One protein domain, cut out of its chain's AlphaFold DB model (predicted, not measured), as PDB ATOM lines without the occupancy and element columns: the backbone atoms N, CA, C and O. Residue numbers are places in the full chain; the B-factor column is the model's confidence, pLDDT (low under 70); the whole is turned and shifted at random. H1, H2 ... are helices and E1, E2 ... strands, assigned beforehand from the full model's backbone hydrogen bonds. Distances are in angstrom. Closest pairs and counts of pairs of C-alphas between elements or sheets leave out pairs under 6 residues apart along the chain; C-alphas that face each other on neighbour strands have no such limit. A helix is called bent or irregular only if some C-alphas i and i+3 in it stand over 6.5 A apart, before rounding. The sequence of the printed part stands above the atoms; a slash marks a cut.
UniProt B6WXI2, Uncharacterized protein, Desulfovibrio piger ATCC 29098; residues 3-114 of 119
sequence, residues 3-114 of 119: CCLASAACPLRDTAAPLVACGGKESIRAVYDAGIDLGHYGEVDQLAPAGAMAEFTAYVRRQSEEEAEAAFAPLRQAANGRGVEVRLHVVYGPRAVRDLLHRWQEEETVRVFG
ATOM      1  N   CYS A   3      39.728  34.989  70.885       94.31
ATOM      2  CA  CYS A   3      41.185  35.037  70.831       94.31
ATOM      3  C   CYS A   3      41.665  36.493  70.810       94.31
ATOM      4  O   CYS A   3      41.211  37.283  69.986       94.31
ATOM      5  N   CYS A   4      42.609  36.840  71.678       95.38
ATOM      6  CA  CYS A   4      43.315  38.116  71.644       95.38
ATOM      7  C   CYS A   4      44.757  37.883  71.197       95.38
ATOM      8  O   CYS A   4      45.434  37.037  71.773       95.38
ATOM      9  N   LEU A   5      45.221  38.642  70.209       95.12
ATOM     10  CA  LEU A   5      46.580  38.582  69.682       95.12
ATOM     11  C   LEU A   5      47.373  39.820  70.083       95.12
ATOM     12  O   LEU A   5      46.865  40.943  70.021       95.12
ATOM     13  N   ALA A   6      48.628  39.602  70.461       94.81
ATOM     14  CA  ALA A   6      49.591  40.663  70.699       94.81
ATOM     15  C   ALA A   6      51.019  40.196  70.395       94.81
ATOM     16  O   ALA A   6      51.318  39.003  70.390       94.81
ATOM     17  N   SER A   7      51.904  41.163  70.196       93.56
ATOM     18  CA  SER A   7      53.359  40.996  70.207       93.56
ATOM     19  C   SER A   7      54.004  42.232  70.830       93.56
ATOM     20  O   SER A   7      53.322  43.225  71.102       93.56
ATOM     21  N   ALA A   8      55.325  42.216  71.016       89.25
ATOM     22  CA  ALA A   8      56.068  43.406  71.436       89.25
ATOM     23  C   ALA A   8      55.862  44.601  70.479       89.25
ATOM     24  O   ALA A   8      55.774  45.745  70.922       89.25
ATOM     25  N   ALA A   9      55.750  44.340  69.173       88.50
ATOM     26  CA  ALA A   9      55.547  45.371  68.155       88.50
ATOM     27  C   ALA A   9      54.074  45.805  68.024       88.50
ATOM     28  O   ALA A   9      53.791  46.941  67.639       88.50
ATOM     29  N   CYS A  10      53.137  44.915  68.359       89.88
ATOM     30  CA  CYS A  10      51.700  45.117  68.188       89.88
ATOM     31  C   CYS A  10      50.952  44.768  69.490       89.88
ATOM     32  O   CYS A  10      50.377  43.683  69.597       89.88
ATOM     33  N   PRO A  11      50.956  45.657  70.504       90.69
ATOM     34  CA  PRO A  11      50.274  45.399  71.769       90.69
ATOM     35  C   PRO A  11      48.748  45.436  71.612       90.69
ATOM     36  O   PRO A  11      48.210  46.224  70.830       90.69
ATOM     37  N   LEU A  12      48.035  44.645  72.421       92.44
ATOM     38  CA  LEU A  12      46.573  44.683  72.480       92.44
ATOM     39  C   LEU A  12      46.100  46.019  73.071       92.44
ATOM     40  O   LEU A  12      46.341  46.312  74.242       92.44
ATOM     41  N   ARG A  13      45.396  46.824  72.270       89.38
ATOM     42  CA  ARG A  13      44.951  48.170  72.675       89.38
ATOM     43  C   ARG A  13      43.569  48.196  73.319       89.38
ATOM     44  O   ARG A  13      43.335  48.993  74.222       89.38
ATOM     45  N   ASP A  14      42.659  47.347  72.852       91.75
ATOM     46  CA  ASP A  14      41.279  47.290  73.332       91.75
ATOM     47  C   ASP A  14      41.035  45.997  74.113       91.75
ATOM     48  O   ASP A  14      40.963  44.902  73.553       91.75
ATOM     49  N   THR A  15      40.894  46.133  75.429       91.06
ATOM     50  CA  THR A  15      40.556  45.025  76.328       91.06
ATOM     51  C   THR A  15      39.054  44.903  76.578       91.06
ATOM     52  O   THR A  15      38.600  43.870  77.070       91.06
ATOM     53  N   ALA A  16      38.254  45.912  76.230       92.56
ATOM     54  CA  ALA A  16      36.819  45.925  76.479       92.56
ATOM     55  C   ALA A  16      36.058  45.108  75.430       92.56
ATOM     56  O   ALA A  16      35.202  44.298  75.795       92.56
ATOM     57  N   ALA A  17      36.388  45.270  74.146       92.69
ATOM     58  CA  ALA A  17      35.763  44.528  73.051       92.69
ATOM     59  C   ALA A  17      35.801  42.992  73.225       92.69
ATOM     60  O   ALA A  17      34.733  42.374  73.128       92.69
ATOM     61  N   PRO A  18      36.946  42.352  73.549       92.50
ATOM     62  CA  PRO A  18      36.973  40.905  73.765       92.50
ATOM     63  C   PRO A  18      36.157  40.475  74.993       92.50
ATOM     64  O   PRO A  18      35.491  39.440  74.955       92.50
ATOM     65  N   LEU A  19      36.129  41.278  76.065       91.94
ATOM     66  CA  LEU A  19      35.332  40.984  77.264       91.94
ATOM     67  C   LEU A  19      33.827  41.082  77.009       91.94
ATOM     68  O   LEU A  19      33.061  40.269  77.525       91.94
ATOM     69  N   VAL A  20      33.392  42.064  76.217       92.44
ATOM     70  CA  VAL A  20      31.994  42.189  75.785       92.44
ATOM     71  C   VAL A  20      31.612  41.007  74.898       92.44
ATOM     72  O   VAL A  20      30.560  40.407  75.105       92.44
ATOM     73  N   ALA A  21      32.479  40.632  73.954       90.31
ATOM     74  CA  ALA A  21      32.241  39.508  73.054       90.31
ATOM     75  C   ALA A  21      32.177  38.152  73.778       90.31
ATOM     76  O   ALA A  21      31.415  37.289  73.355       90.31
ATOM     77  N   CYS A  22      32.936  37.987  74.865       87.94
ATOM     78  CA  CYS A  22      32.941  36.788  75.708       87.94
ATOM     79  C   CYS A  22      31.633  36.604  76.510       87.94
ATOM     80  O   CYS A  22      31.276  35.492  76.897       87.94
ATOM     81  N   GLY A  23      30.905  37.690  76.802       82.81
ATOM     82  CA  GLY A  23      29.619  37.620  77.509       82.81
ATOM     83  C   GLY A  23      29.679  37.010  78.921       82.81
ATOM     84  O   GLY A  23      28.640  36.635  79.460       82.81
ATOM     85  N   GLY A  24      30.875  36.887  79.515       73.50
ATOM     86  CA  GLY A  24      31.087  36.384  80.878       73.50
ATOM     87  C   GLY A  24      30.956  34.867  81.064       73.50
ATOM     88  O   GLY A  24      30.935  34.413  82.203       73.50
ATOM     89  N   LYS A  25      30.827  34.081  79.985       67.50
ATOM     90  CA  LYS A  25      30.579  32.626  80.060       67.50
ATOM     91  C   LYS A  25      31.692  31.764  79.466       67.50
ATOM     92  O   LYS A  25      31.683  30.553  79.665       67.50
ATOM     93  N   GLU A  26      32.633  32.371  78.751       75.31
ATOM     94  CA  GLU A  26      33.702  31.673  78.035       75.31
ATOM     95  C   GLU A  26      35.085  32.049  78.587       75.31
ATOM     96  O   GLU A  26      35.242  33.007  79.345       75.31
ATOM     97  N   SER A  27      36.106  31.280  78.203       89.00
ATOM     98  CA  SER A  27      37.506  31.650  78.439       89.00
ATOM     99  C   SER A  27      38.050  32.416  77.233       89.00
ATOM    100  O   SER A  27      37.683  32.132  76.090       89.00
ATOM    101  N   ILE A  28      38.934  33.381  77.473       94.12
ATOM    102  CA  ILE A  28      39.659  34.097  76.420       94.12
ATOM    103  C   ILE A  28      41.012  33.419  76.217       94.12
ATOM    104  O   ILE A  28      41.759  33.203  77.173       94.12
ATOM    105  N   ARG A  29      41.357  33.110  74.966       95.25
ATOM    106  CA  ARG A  29      42.709  32.688  74.586       95.25
ATOM    107  C   ARG A  29      43.537  33.932  74.280       95.25
ATOM    108  O   ARG A  29      43.227  34.660  73.346       95.25
ATOM    109  N   ALA A  30      44.561  34.200  75.075       96.19
ATOM    110  CA  ALA A  30      45.519  35.268  74.827       96.19
ATOM    111  C   ALA A  30      46.755  34.663  74.161       96.19
ATOM    112  O   ALA A  30      47.438  33.849  74.774       96.19
ATOM    113  N   VAL A  31      47.009  35.010  72.904       96.69
ATOM    114  CA  VAL A  31      48.138  34.507  72.121       96.69
ATOM    115  C   VAL A  31      49.162  35.624  71.969       96.69
ATOM    116  O   VAL A  31      48.869  36.678  71.404       96.69
ATOM    117  N   TYR A  32      50.362  35.382  72.485       96.06
ATOM    118  CA  TYR A  32      51.514  36.254  72.329       96.06
ATOM    119  C   TYR A  32      52.456  35.679  71.277       96.06
ATOM    120  O   TYR A  32      52.973  34.572  71.446       96.06
ATOM    121  N   ASP A  33      52.680  36.424  70.203       94.69
ATOM    122  CA  ASP A  33      53.754  36.130  69.262       94.69
ATOM    123  C   ASP A  33      55.062  36.698  69.807       94.69
ATOM    124  O   ASP A  33      55.232  37.919  69.898       94.69
ATOM    125  N   ALA A  34      55.986  35.804  70.160       91.69
ATOM    126  CA  ALA A  34      57.300  36.189  70.653       91.69
ATOM    127  C   ALA A  34      58.157  36.874  69.574       91.69
ATOM    128  O   ALA A  34      59.177  37.473  69.900       91.69
ATOM    129  N   GLY A  35      57.802  36.759  68.286       87.50
ATOM    130  CA  GLY A  35      58.600  37.293  67.178       87.50
ATOM    131  C   GLY A  35      59.958  36.600  67.004       87.50
ATOM    132  O   GLY A  35      60.793  37.056  66.224       87.50
ATOM    133  N   ILE A  36      60.182  35.497  67.724       85.19
ATOM    134  CA  ILE A  36      61.411  34.702  67.716       85.19
ATOM    135  C   ILE A  36      61.089  33.327  67.137       85.19
ATOM    136  O   ILE A  36      60.150  32.658  67.575       85.19
ATOM    137  N   ASP A  37      61.889  32.881  66.172       83.00
ATOM    138  CA  ASP A  37      61.784  31.547  65.588       83.00
ATOM    139  C   ASP A  37      62.747  30.569  66.266       83.00
ATOM    140  O   ASP A  37      63.884  30.396  65.834       83.00
ATOM    141  N   LEU A  38      62.276  29.910  67.331       76.38
ATOM    142  CA  LEU A  38      63.048  28.883  68.040       76.38
ATOM    143  C   LEU A  38      63.397  27.667  67.161       76.38
ATOM    144  O   LEU A  38      64.368  26.978  67.462       76.38
ATOM    145  N   GLY A  39      62.646  27.407  66.084       68.12
ATOM    146  CA  GLY A  39      62.935  26.311  65.155       68.12
ATOM    147  C   GLY A  39      64.198  26.560  64.327       68.12
ATOM    148  O   GLY A  39      64.927  25.620  64.024       68.12
ATOM    149  N   HIS A  40      64.503  27.828  64.039       65.56
ATOM    150  CA  HIS A  40      65.686  28.222  63.273       65.56
ATOM    151  C   HIS A  40      66.989  28.139  64.084       65.56
ATOM    152  O   HIS A  40      68.061  27.958  63.512       65.56
ATOM    153  N   TYR A  41      66.919  28.227  65.418       59.72
ATOM    154  CA  TYR A  41      68.106  28.082  66.273       59.72
ATOM    155  C   TYR A  41      68.654  26.648  66.288       59.72
ATOM    156  O   TYR A  41      69.828  26.459  66.595       59.72
ATOM    157  N   GLY A  42      67.847  25.657  65.892       53.28
ATOM    158  CA  GLY A  42      68.298  24.277  65.700       53.28
ATOM    159  C   GLY A  42      69.278  24.100  64.533       53.28
ATOM    160  O   GLY A  42      70.058  23.158  64.543       53.28
ATOM    161  N   GLU A  43      69.326  25.012  63.553       50.72
ATOM    162  CA  GLU A  43      70.332  24.938  62.477       50.72
ATOM    163  C   GLU A  43      71.731  25.411  62.927       50.72
ATOM    164  O   GLU A  43      72.724  25.167  62.240       50.72
ATOM    165  N   VAL A  44      71.844  26.016  64.118       50.75
ATOM    166  CA  VAL A  44      73.122  26.409  64.748       50.75
ATOM    167  C   VAL A  44      73.711  25.275  65.615       50.75
ATOM    168  O   VAL A  44      74.735  25.458  66.279       50.75
ATOM    169  N   ASP A  45      73.126  24.069  65.568       50.50
ATOM    170  CA  ASP A  45      73.562  22.868  66.310       50.50
ATOM    171  C   ASP A  45      75.010  22.435  66.018       50.50
ATOM    172  O   ASP A  45      75.586  21.637  66.755       50.50
ATOM    173  N   GLN A  46      75.642  22.955  64.964       52.19
ATOM    174  CA  GLN A  46      77.028  22.600  64.645       52.19
ATOM    175  C   GLN A  46      78.075  23.331  65.503       52.19
ATOM    176  O   GLN A  46      79.253  22.983  65.420       52.19
ATOM    177  N   LEU A  47      77.692  24.324  66.321       55.38
ATOM    178  CA  LEU A  47      78.658  25.190  67.022       55.38
ATOM    179  C   LEU A  47      78.468  25.320  68.544       55.38
ATOM    180  O   LEU A  47      79.393  25.782  69.214       55.38
ATOM    181  N   ALA A  48      77.331  24.908  69.114       57.81
ATOM    182  CA  ALA A  48      77.064  25.021  70.551       57.81
ATOM    183  C   ALA A  48      76.940  23.639  71.223       57.81
ATOM    184  O   ALA A  48      76.301  22.747  70.670       57.81
ATOM    185  N   PRO A  49      77.498  23.426  72.431       62.59
ATOM    186  CA  PRO A  49      77.216  22.221  73.210       62.59
ATOM    187  C   PRO A  49      75.705  22.087  73.446       62.59
ATOM    188  O   PRO A  49      75.068  23.063  73.837       62.59
ATOM    189  N   ALA A  50      75.140  20.886  73.284       61.94
ATOM    190  CA  ALA A  50      73.694  20.638  73.397       61.94
ATOM    191  C   ALA A  50      73.044  21.211  74.681       61.94
ATOM    192  O   ALA A  50      71.895  21.648  74.661       61.94
ATOM    193  N   GLY A  51      73.788  21.268  75.796       61.56
ATOM    194  CA  GLY A  51      73.326  21.882  77.049       61.56
ATOM    195  C   GLY A  51      73.134  23.404  76.978       61.56
ATOM    196  O   GLY A  51      72.174  23.923  77.539       61.56
ATOM    197  N   ALA A  52      73.976  24.119  76.227       73.38
ATOM    198  CA  ALA A  52      73.885  25.572  76.084       73.38
ATOM    199  C   ALA A  52      72.640  25.997  75.286       73.38
ATOM    200  O   ALA A  52      72.034  27.028  75.577       73.38
ATOM    201  N   MET A  53      72.218  25.191  74.306       73.69
ATOM    202  CA  MET A  53      70.998  25.452  73.530       73.69
ATOM    203  C   MET A  53      69.722  25.204  74.334       73.69
ATOM    204  O   MET A  53      68.763  25.971  74.216       73.69
ATOM    205  N   ALA A  54      69.718  24.188  75.200       78.69
ATOM    206  CA  ALA A  54      68.606  23.944  76.113       78.69
ATOM    207  C   ALA A  54      68.441  25.093  77.124       78.69
ATOM    208  O   ALA A  54      67.330  25.594  77.308       78.69
ATOM    209  N   GLU A  55      69.539  25.555  77.729       81.94
ATOM    210  CA  GLU A  55      69.535  26.685  78.667       81.94
ATOM    211  C   GLU A  55      69.114  27.994  77.990       81.94
ATOM    212  O   GLU A  55      68.275  28.720  78.525       81.94
ATOM    213  N   PHE A  56      69.624  28.267  76.786       82.75
ATOM    214  CA  PHE A  56      69.219  29.430  75.997       82.75
ATOM    215  C   PHE A  56      67.726  29.391  75.656       82.75
ATOM    216  O   PHE A  56      67.008  30.363  75.882       82.75
ATOM    217  N   THR A  57      67.229  28.247  75.182       84.56
ATOM    218  CA  THR A  57      65.808  28.074  74.857       84.56
ATOM    219  C   THR A  57      64.931  28.261  76.093       84.56
ATOM    220  O   THR A  57      63.894  28.918  76.016       84.56
ATOM    221  N   ALA A  58      65.334  27.716  77.244       87.00
ATOM    222  CA  ALA A  58      64.614  27.893  78.502       87.00
ATOM    223  C   ALA A  58      64.602  29.363  78.952       87.00
ATOM    224  O   ALA A  58      63.566  29.864  79.387       87.00
ATOM    225  N   TYR A  59      65.729  30.065  78.805       87.56
ATOM    226  CA  TYR A  59      65.826  31.492  79.095       87.56
ATOM    227  C   TYR A  59      64.885  32.318  78.212       87.56
ATOM    228  O   TYR A  59      64.094  33.096  78.745       87.56
ATOM    229  N   VAL A  60      64.921  32.109  76.890       88.88
ATOM    230  CA  VAL A  60      64.048  32.818  75.942       88.88
ATOM    231  C   VAL A  60      62.585  32.541  76.259       88.88
ATOM    232  O   VAL A  60      61.796  33.475  76.318       88.88
ATOM    233  N   ARG A  61      62.220  31.283  76.542       90.62
ATOM    234  CA  ARG A  61      60.842  30.933  76.911       90.62
ATOM    235  C   ARG A  61      60.371  31.675  78.153       90.62
ATOM    236  O   ARG A  61      59.299  32.269  78.123       90.62
ATOM    237  N   ARG A  62      61.188  31.693  79.210       92.94
ATOM    238  CA  ARG A  62      60.872  32.422  80.443       92.94
ATOM    239  C   ARG A  62      60.704  33.919  80.184       92.94
ATOM    240  O   ARG A  62      59.751  34.515  80.671       92.94
ATOM    241  N   GLN A  63      61.598  34.520  79.401       92.50
ATOM    242  CA  GLN A  63      61.499  35.934  79.049       92.50
ATOM    243  C   GLN A  63      60.224  36.228  78.242       92.50
ATOM    244  O   GLN A  63      59.494  37.157  78.570       92.50
ATOM    245  N   SER A  64      59.922  35.428  77.219       93.19
ATOM    246  CA  SER A  64      58.719  35.615  76.406       93.19
ATOM    247  C   SER A  64      57.435  35.395  77.210       93.19
ATOM    248  O   SER A  64      56.441  36.064  76.952       93.19
ATOM    249  N   GLU A  65      57.436  34.502  78.202       94.38
ATOM    250  CA  GLU A  65      56.326  34.353  79.151       94.38
ATOM    251  C   GLU A  65      56.137  35.608  80.013       94.38
ATOM    252  O   GLU A  65      55.010  36.079  80.154       94.38
ATOM    253  N   GLU A  66      57.218  36.188  80.540       95.12
ATOM    254  CA  GLU A  66      57.172  37.444  81.304       95.12
ATOM    255  C   GLU A  66      56.635  38.608  80.445       95.12
ATOM    256  O   GLU A  66      55.767  39.367  80.887       95.12
ATOM    257  N   GLU A  67      57.092  38.722  79.195       94.62
ATOM    258  CA  GLU A  67      56.616  39.724  78.234       94.62
ATOM    259  C   GLU A  67      55.139  39.526  77.875       94.62
ATOM    260  O   GLU A  67      54.364  40.485  77.838       94.62
ATOM    261  N   ALA A  68      54.729  38.280  77.649       96.00
ATOM    262  CA  ALA A  68      53.354  37.924  77.342       96.00
ATOM    263  C   ALA A  68      52.415  38.220  78.521       96.00
ATOM    264  O   ALA A  68      51.341  38.799  78.331       96.00
ATOM    265  N   GLU A  69      52.823  37.890  79.750       96.19
ATOM    266  CA  GLU A  69      52.073  38.242  80.957       96.19
ATOM    267  C   GLU A  69      51.930  39.760  81.095       96.19
ATOM    268  O   GLU A  69      50.826  40.251  81.330       96.19
ATOM    269  N   ALA A  70      53.004  40.525  80.878       95.44
ATOM    270  CA  ALA A  70      52.952  41.985  80.907       95.44
ATOM    271  C   ALA A  70      52.021  42.562  79.824       95.44
ATOM    272  O   ALA A  70      51.215  43.451  80.112       95.44
ATOM    273  N   ALA A  71      52.077  42.031  78.599       95.31
ATOM    274  CA  ALA A  71      51.243  42.478  77.485       95.31
ATOM    275  C   ALA A  71      49.745  42.249  77.744       95.31
ATOM    276  O   ALA A  71      48.913  43.081  77.378       95.31
ATOM    277  N   PHE A  72      49.392  41.141  78.401       96.94
ATOM    278  CA  PHE A  72      48.002  40.787  78.686       96.94
ATOM    279  C   PHE A  72      47.536  41.128  80.105       96.94
ATOM    280  O   PHE A  72      46.347  40.973  80.391       96.94
ATOM    281  N   ALA A  73      48.400  41.647  80.981       95.81
ATOM    282  CA  ALA A  73      48.042  42.023  82.349       95.81
ATOM    283  C   ALA A  73      46.784  42.918  82.433       95.81
ATOM    284  O   ALA A  73      45.897  42.594  83.233       95.81
ATOM    285  N   PRO A  74      46.605  43.956  81.586       94.69
ATOM    286  CA  PRO A  74      45.389  44.771  81.609       94.69
ATOM    287  C   PRO A  74      44.122  43.969  81.284       94.69
ATOM    288  O   PRO A  74      43.086  44.136  81.932       94.69
ATOM    289  N   LEU A  75      44.199  43.059  80.305       95.12
ATOM    290  CA  LEU A  75      43.086  42.185  79.936       95.12
ATOM    291  C   LEU A  75      42.761  41.210  81.070       95.12
ATOM    292  O   LEU A  75      41.595  41.061  81.426       95.12
ATOM    293  N   ARG A  76      43.778  40.579  81.669       94.62
ATOM    294  CA  ARG A  76      43.613  39.638  82.787       94.62
ATOM    295  C   ARG A  76      42.981  40.305  84.002       94.62
ATOM    296  O   ARG A  76      42.076  39.735  84.603       94.62
ATOM    297  N   GLN A  77      43.414  41.518  84.341       93.81
ATOM    298  CA  GLN A  77      42.844  42.284  85.446       93.81
ATOM    299  C   GLN A  77      41.359  42.589  85.203       93.81
ATOM    300  O   GLN A  77      40.523  42.353  86.078       93.81
ATOM    301  N   ALA A  78      41.019  43.062  84.002       92.81
ATOM    302  CA  ALA A  78      39.642  43.366  83.630       92.81
ATOM    303  C   ALA A  78      38.756  42.106  83.528       92.81
ATOM    304  O   ALA A  78      37.576  42.151  83.880       92.81
ATOM    305  N   ALA A  79      39.324  40.978  83.093       92.56
ATOM    306  CA  ALA A  79      38.656  39.681  83.024       92.56
ATOM    307  C   ALA A  79      38.373  39.096  84.414       92.56
ATOM    308  O   ALA A  79      37.260  38.631  84.667       92.56
ATOM    309  N   ASN A  80      39.338  39.190  85.338       89.88
ATOM    310  CA  ASN A  80      39.204  38.689  86.707       89.88
ATOM    311  C   ASN A  80      38.029  39.353  87.442       89.88
ATOM    312  O   ASN A  80      37.216  38.674  88.062       89.88
ATOM    313  N   GLY A  81      37.854  40.671  87.277       85.62
ATOM    314  CA  GLY A  81      36.701  41.396  87.829       85.62
ATOM    315  C   GLY A  81      35.336  40.944  87.283       85.62
ATOM    316  O   GLY A  81      34.304  41.327  87.828       85.62
ATOM    317  N   ARG A  82      35.317  40.138  86.215       88.25
ATOM    318  CA  ARG A  82      34.115  39.604  85.556       88.25
ATOM    319  C   ARG A  82      34.011  38.077  85.639       88.25
ATOM    320  O   ARG A  82      33.105  37.516  85.031       88.25
ATOM    321  N   GLY A  83      34.926  37.407  86.346       88.75
ATOM    322  CA  GLY A  83      34.974  35.944  86.427       88.75
ATOM    323  C   GLY A  83      35.343  35.247  85.110       88.75
ATOM    324  O   GLY A  83      35.030  34.073  84.938       88.75
ATOM    325  N   VAL A  84      35.979  35.957  84.174       92.19
ATOM    326  CA  VAL A  84      36.413  35.411  82.880       92.19
ATOM    327  C   VAL A  84      37.846  34.900  83.001       92.19
ATOM    328  O   VAL A  84      38.749  35.644  83.387       92.19
ATOM    329  N   GLU A  85      38.074  33.637  82.645       93.12
ATOM    330  CA  GLU A  85      39.418  33.056  82.592       93.12
ATOM    331  C   GLU A  85      40.155  33.535  81.332       93.12
ATOM    332  O   GLU A  85      39.615  33.469  80.225       93.12
ATOM    333  N   VAL A  86      41.405  33.975  81.482       94.94
ATOM    334  CA  VAL A  86      42.302  34.276  80.357       94.94
ATOM    335  C   VAL A  86      43.425  33.250  80.355       94.94
ATOM    336  O   VAL A  86      44.186  33.158  81.317       94.94
ATOM    337  N   ARG A  87      43.534  32.485  79.268       95.31
ATOM    338  CA  ARG A  87      44.568  31.464  79.079       95.31
ATOM    339  C   ARG A  87      45.631  31.987  78.134       95.31
ATOM    340  O   ARG A  87      45.329  32.229  76.967       95.31
ATOM    341  N   LEU A  88      46.850  32.128  78.639       95.69
ATOM    342  CA  LEU A  88      47.993  32.627  77.886       95.69
ATOM    343  C   LEU A  88      48.643  31.514  77.051       95.69
ATOM    344  O   LEU A  88      48.813  30.394  77.529       95.69
ATOM    345  N   HIS A  89      48.999  31.836  75.812       95.31
ATOM    346  CA  HIS A  89      49.721  30.986  74.866       95.31
ATOM    347  C   HIS A  89      50.849  31.816  74.271       95.31
ATOM    348  O   HIS A  89      50.583  32.825  73.626       95.31
ATOM    349  N   VAL A  90      52.095  31.396  74.463       95.31
ATOM    350  CA  VAL A  90      53.246  32.016  73.798       95.31
ATOM    351  C   VAL A  90      53.627  31.157  72.604       95.31
ATOM    352  O   VAL A  90      53.833  29.949  72.746       95.31
ATOM    353  N   VAL A  91      53.701  31.770  71.427       94.06
ATOM    354  CA  VAL A  91      54.048  31.086  70.181       94.06
ATOM    355  C   VAL A  91      55.351  31.624  69.605       94.06
ATOM    356  O   VAL A  91      55.712  32.779  69.810       94.06
ATOM    357  N   TYR A  92      56.059  30.747  68.895       90.81
ATOM    358  CA  TYR A  92      57.398  30.996  68.375       90.81
ATOM    359  C   TYR A  92      57.439  30.606  66.900       90.81
ATOM    360  O   TYR A  92      57.042  29.493  66.550       90.81
ATOM    361  N   GLY A  93      57.948  31.497  66.056       85.12
ATOM    362  CA  GLY A  93      58.162  31.259  64.633       85.12
ATOM    363  C   GLY A  93      57.125  31.897  63.700       85.12
ATOM    364  O   GLY A  93      55.988  32.172  64.089       85.12
ATOM    365  N   PRO A  94      57.491  32.083  62.417       73.94
ATOM    366  CA  PRO A  94      56.819  32.979  61.462       73.94
ATOM    367  C   PRO A  94      55.411  32.539  61.032       73.94
ATOM    368  O   PRO A  94      54.752  33.215  60.244       73.94
ATOM    369  N   ARG A  95      54.965  31.361  61.471       85.38
ATOM    370  CA  ARG A  95      53.677  30.756  61.102       85.38
ATOM    371  C   ARG A  95      52.885  30.271  62.309       85.38
ATOM    372  O   ARG A  95      51.747  29.849  62.147       85.38
ATOM    373  N   ALA A  96      53.455  30.354  63.509       89.38
ATOM    374  CA  ALA A  96      52.899  29.682  64.672       89.38
ATOM    375  C   ALA A  96      51.542  30.257  65.095       89.38
ATOM    376  O   ALA A  96      50.658  29.488  65.466       89.38
ATOM    377  N   VAL A  97      51.341  31.575  64.965       91.06
ATOM    378  CA  VAL A  97      50.028  32.214  65.164       91.06
ATOM    379  C   VAL A  97      49.011  31.659  64.171       91.06
ATOM    380  O   VAL A  97      47.980  31.131  64.579       91.06
ATOM    381  N   ARG A  98      49.312  31.729  62.871       90.19
ATOM    382  CA  ARG A  98      48.397  31.284  61.813       90.19
ATOM    383  C   ARG A  98      48.049  29.802  61.943       90.19
ATOM    384  O   ARG A  98      46.879  29.445  61.868       90.19
ATOM    385  N   ASP A  99      49.041  28.950  62.176       91.50
ATOM    386  CA  ASP A  99      48.848  27.504  62.293       91.50
ATOM    387  C   ASP A  99      48.072  27.146  63.580       91.50
ATOM    388  O   ASP A  99      47.291  26.193  63.605       91.50
ATOM    389  N   LEU A 100      48.236  27.918  64.663       92.38
ATOM    390  CA  LEU A 100      47.419  27.788  65.874       92.38
ATOM    391  C   LEU A 100      45.964  28.209  65.623       92.38
ATOM    392  O   LEU A 100      45.053  27.468  65.987       92.38
ATOM    393  N   LEU A 101      45.748  29.361  64.983       91.56
ATOM    394  CA  LEU A 101      44.410  29.863  64.665       91.56
ATOM    395  C   LEU A 101      43.662  28.924  63.718       91.56
ATOM    396  O   LEU A 101      42.487  28.663  63.953       91.56
ATOM    397  N   HIS A 102      44.337  28.385  62.699       91.88
ATOM    398  CA  HIS A 102      43.746  27.425  61.766       91.88
ATOM    399  C   HIS A 102      43.218  26.189  62.500       91.88
ATOM    400  O   HIS A 102      42.067  25.812  62.315       91.88
ATOM    401  N   ARG A 103      44.023  25.600  63.397       92.38
ATOM    402  CA  ARG A 103      43.594  24.446  64.205       92.38
ATOM    403  C   ARG A 103      42.379  24.763  65.072       92.38
ATOM    404  O   ARG A 103      41.454  23.970  65.148       92.38
ATOM    405  N   TRP A 104      42.345  25.933  65.708       92.69
ATOM    406  CA  TRP A 104      41.182  26.321  66.509       92.69
ATOM    407  C   TRP A 104      39.934  26.583  65.667       92.69
ATOM    408  O   TRP A 104      38.835  26.271  66.111       92.69
ATOM    409  N   GLN A 105      40.089  27.121  64.457       91.38
ATOM    410  CA  GLN A 105      38.979  27.347  63.529       91.38
ATOM    411  C   GLN A 105      38.358  26.046  63.006       91.38
ATOM    412  O   GLN A 105      37.176  26.039  62.668       91.38
ATOM    413  N   GLU A 106      39.127  24.956  62.950       91.81
ATOM    414  CA  GLU A 106      38.603  23.620  62.639       91.81
ATOM    415  C   GLU A 106      37.707  23.074  63.764       91.81
ATOM    416  O   GLU A 106      36.775  22.317  63.493       91.81
ATOM    417  N   GLU A 107      37.969  23.463  65.015       88.06
ATOM    418  CA  GLU A 107      37.236  22.993  66.197       88.06
ATOM    419  C   GLU A 107      36.000  23.854  66.502       88.06
ATOM    420  O   GLU A 107      34.940  23.329  66.853       88.06
ATOM    421  N   GLU A 108      36.113  25.179  66.381       87.69
ATOM    422  CA  GLU A 108      35.036  26.115  66.701       87.69
ATOM    423  C   GLU A 108      35.208  27.493  66.040       87.69
ATOM    424  O   GLU A 108      36.282  27.886  65.591       87.69
ATOM    425  N   THR A 109      34.142  28.300  66.027       88.75
ATOM    426  CA  THR A 109      34.219  29.679  65.526       88.75
ATOM    427  C   THR A 109      35.122  30.538  66.420       88.75
ATOM    428  O   THR A 109      34.788  30.834  67.576       88.75
ATOM    429  N   VAL A 110      36.242  31.002  65.857       90.44
ATOM    430  CA  VAL A 110      37.206  31.887  66.527       90.44
ATOM    431  C   VAL A 110      36.958  33.343  66.139       90.44
ATOM    432  O   VAL A 110      36.976  33.701  64.963       90.44
ATOM    433  N   ARG A 111      36.775  34.213  67.138       92.44
ATOM    434  CA  ARG A 111      36.752  35.672  66.963       92.44
ATOM    435  C   ARG A 111      38.059  36.263  67.473       92.44
ATOM    436  O   ARG A 111      38.371  36.113  68.652       92.44
ATOM    437  N   VAL A 112      38.795  36.929  66.589       92.69
ATOM    438  CA  VAL A 112      40.135  37.464  66.861       92.69
ATOM    439  C   VAL A 112      40.077  38.967  67.146       92.69
ATOM    440  O   VAL A 112      39.378  39.702  66.451       92.69
ATOM    441  N   PHE A 113      40.819  39.414  68.159       93.50
ATOM    442  CA  PHE A 113      40.997  40.815  68.545       93.50
ATOM    443  C   PHE A 113      42.489  41.154  68.625       93.50
ATOM    444  O   PHE A 113      43.252  40.405  69.231       93.50
ATOM    445  N   GLY A 114      42.893  42.299  68.071       90.50
ATOM    446  CA  GLY A 114      44.302  42.701  67.998       90.50
ATOM    447  C   GLY A 114      45.102  41.927  66.946       90.50
ATOM    448  O   GLY A 114      44.539  41.183  66.141       90.50
TER     449      GLY A 114
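What this domain is: This is residues 3 to 114 of the 119 residues of an uncharacterized protein of Desulfovibrio piger ATCC 29098 (UniProt B6WXI2). A small parallel sheet, E3 E2 E1 E4, has helices over both faces: the long helix H3 and the short H1 cover one face, and H4 covers the other. H3 runs on well past the sheet, and its first part with H2 makes an arm at one end, where residues 46 to 52 stick out. The printed part has 112 residues, with four named helices and four named strands in the order E1 H1 E2 H2 H3 E3 H4 E4, in the mixed class. It is only just compact, close to loose, with a radius of gyration of the C-alphas of 15.9 A, and elongated, spanning 51 by 29 by 21 A.

Where its parts are: Strand E1, residues 3 to 7, begins at C-alpha 3 (41.185, 35.037, 70.831). Helix H1 is residues 16 to 22, and strand E2 is residues 28 to 33, 15.9 A long. Helix H2 is residues 40 to 44. Helix H3, residues 50 to 80, spans 41.1 A from C-alpha 50 (73.694, 20.638, 73.397); it is irregular, with C-alphas 71 and 74 at 7.5 A, and has a kink of 58 degrees near residue 74. Strand E3 is residues 86 to 91, 15.9 A long, and helix H4 is residues 96 to 107, 17.1 A long. Strand E4, residues 111 to 114, ends at C-alpha 114 (44.302, 42.701, 67.998).

How they stand to each other: E3 and E4 are the edge strands of the parallel sheet, which is only just strongly twisted, with C-alphas up to 4.5 A off its best plane. N 87 and O 28 are 2.8 A apart between E3 and E2, N 31 and O 4 2.8 A between E2 and E1, and N 5 and O 113 2.8 A between E1 and E4. H3 is on the sheet at a height of 7.3 A, over E3 and E2; its closest C-alphas to E3 are Arg 76 and Val 86, 6.0 A. H1 is on the same face, over E1, at a height of 8.6 A. H4 is on the opposite face, over E2 and E1, at a height of 9.4 A. Two strand-helix-strand units, parallel neighbour strands joined through helices, are E1, H1, E2 and E2, H2 H3, E3; E3, H4, E4 is a split one, with E2 and E1 between its strands. Their crossovers are right-handed. H2 is not on the sheet but is near H3, with 5 pairs of C-alphas within 10 A. Every O i to N i+4 pair is within hydrogen-bond range in H1, against 25 of 27 in H3, 7 of 8 in H4 and 0 of 1 in H2, where 2 of 2 O i to N i+3 pairs are.

The domain as a whole: The two C-alphas farthest apart, of Gly 23 and Leu 47, are 51.7 A apart. The printed part has no cut and no long link. The mean pLDDT of the printed part is 86.4; residue 25 and residues 39 to 51 are under 70.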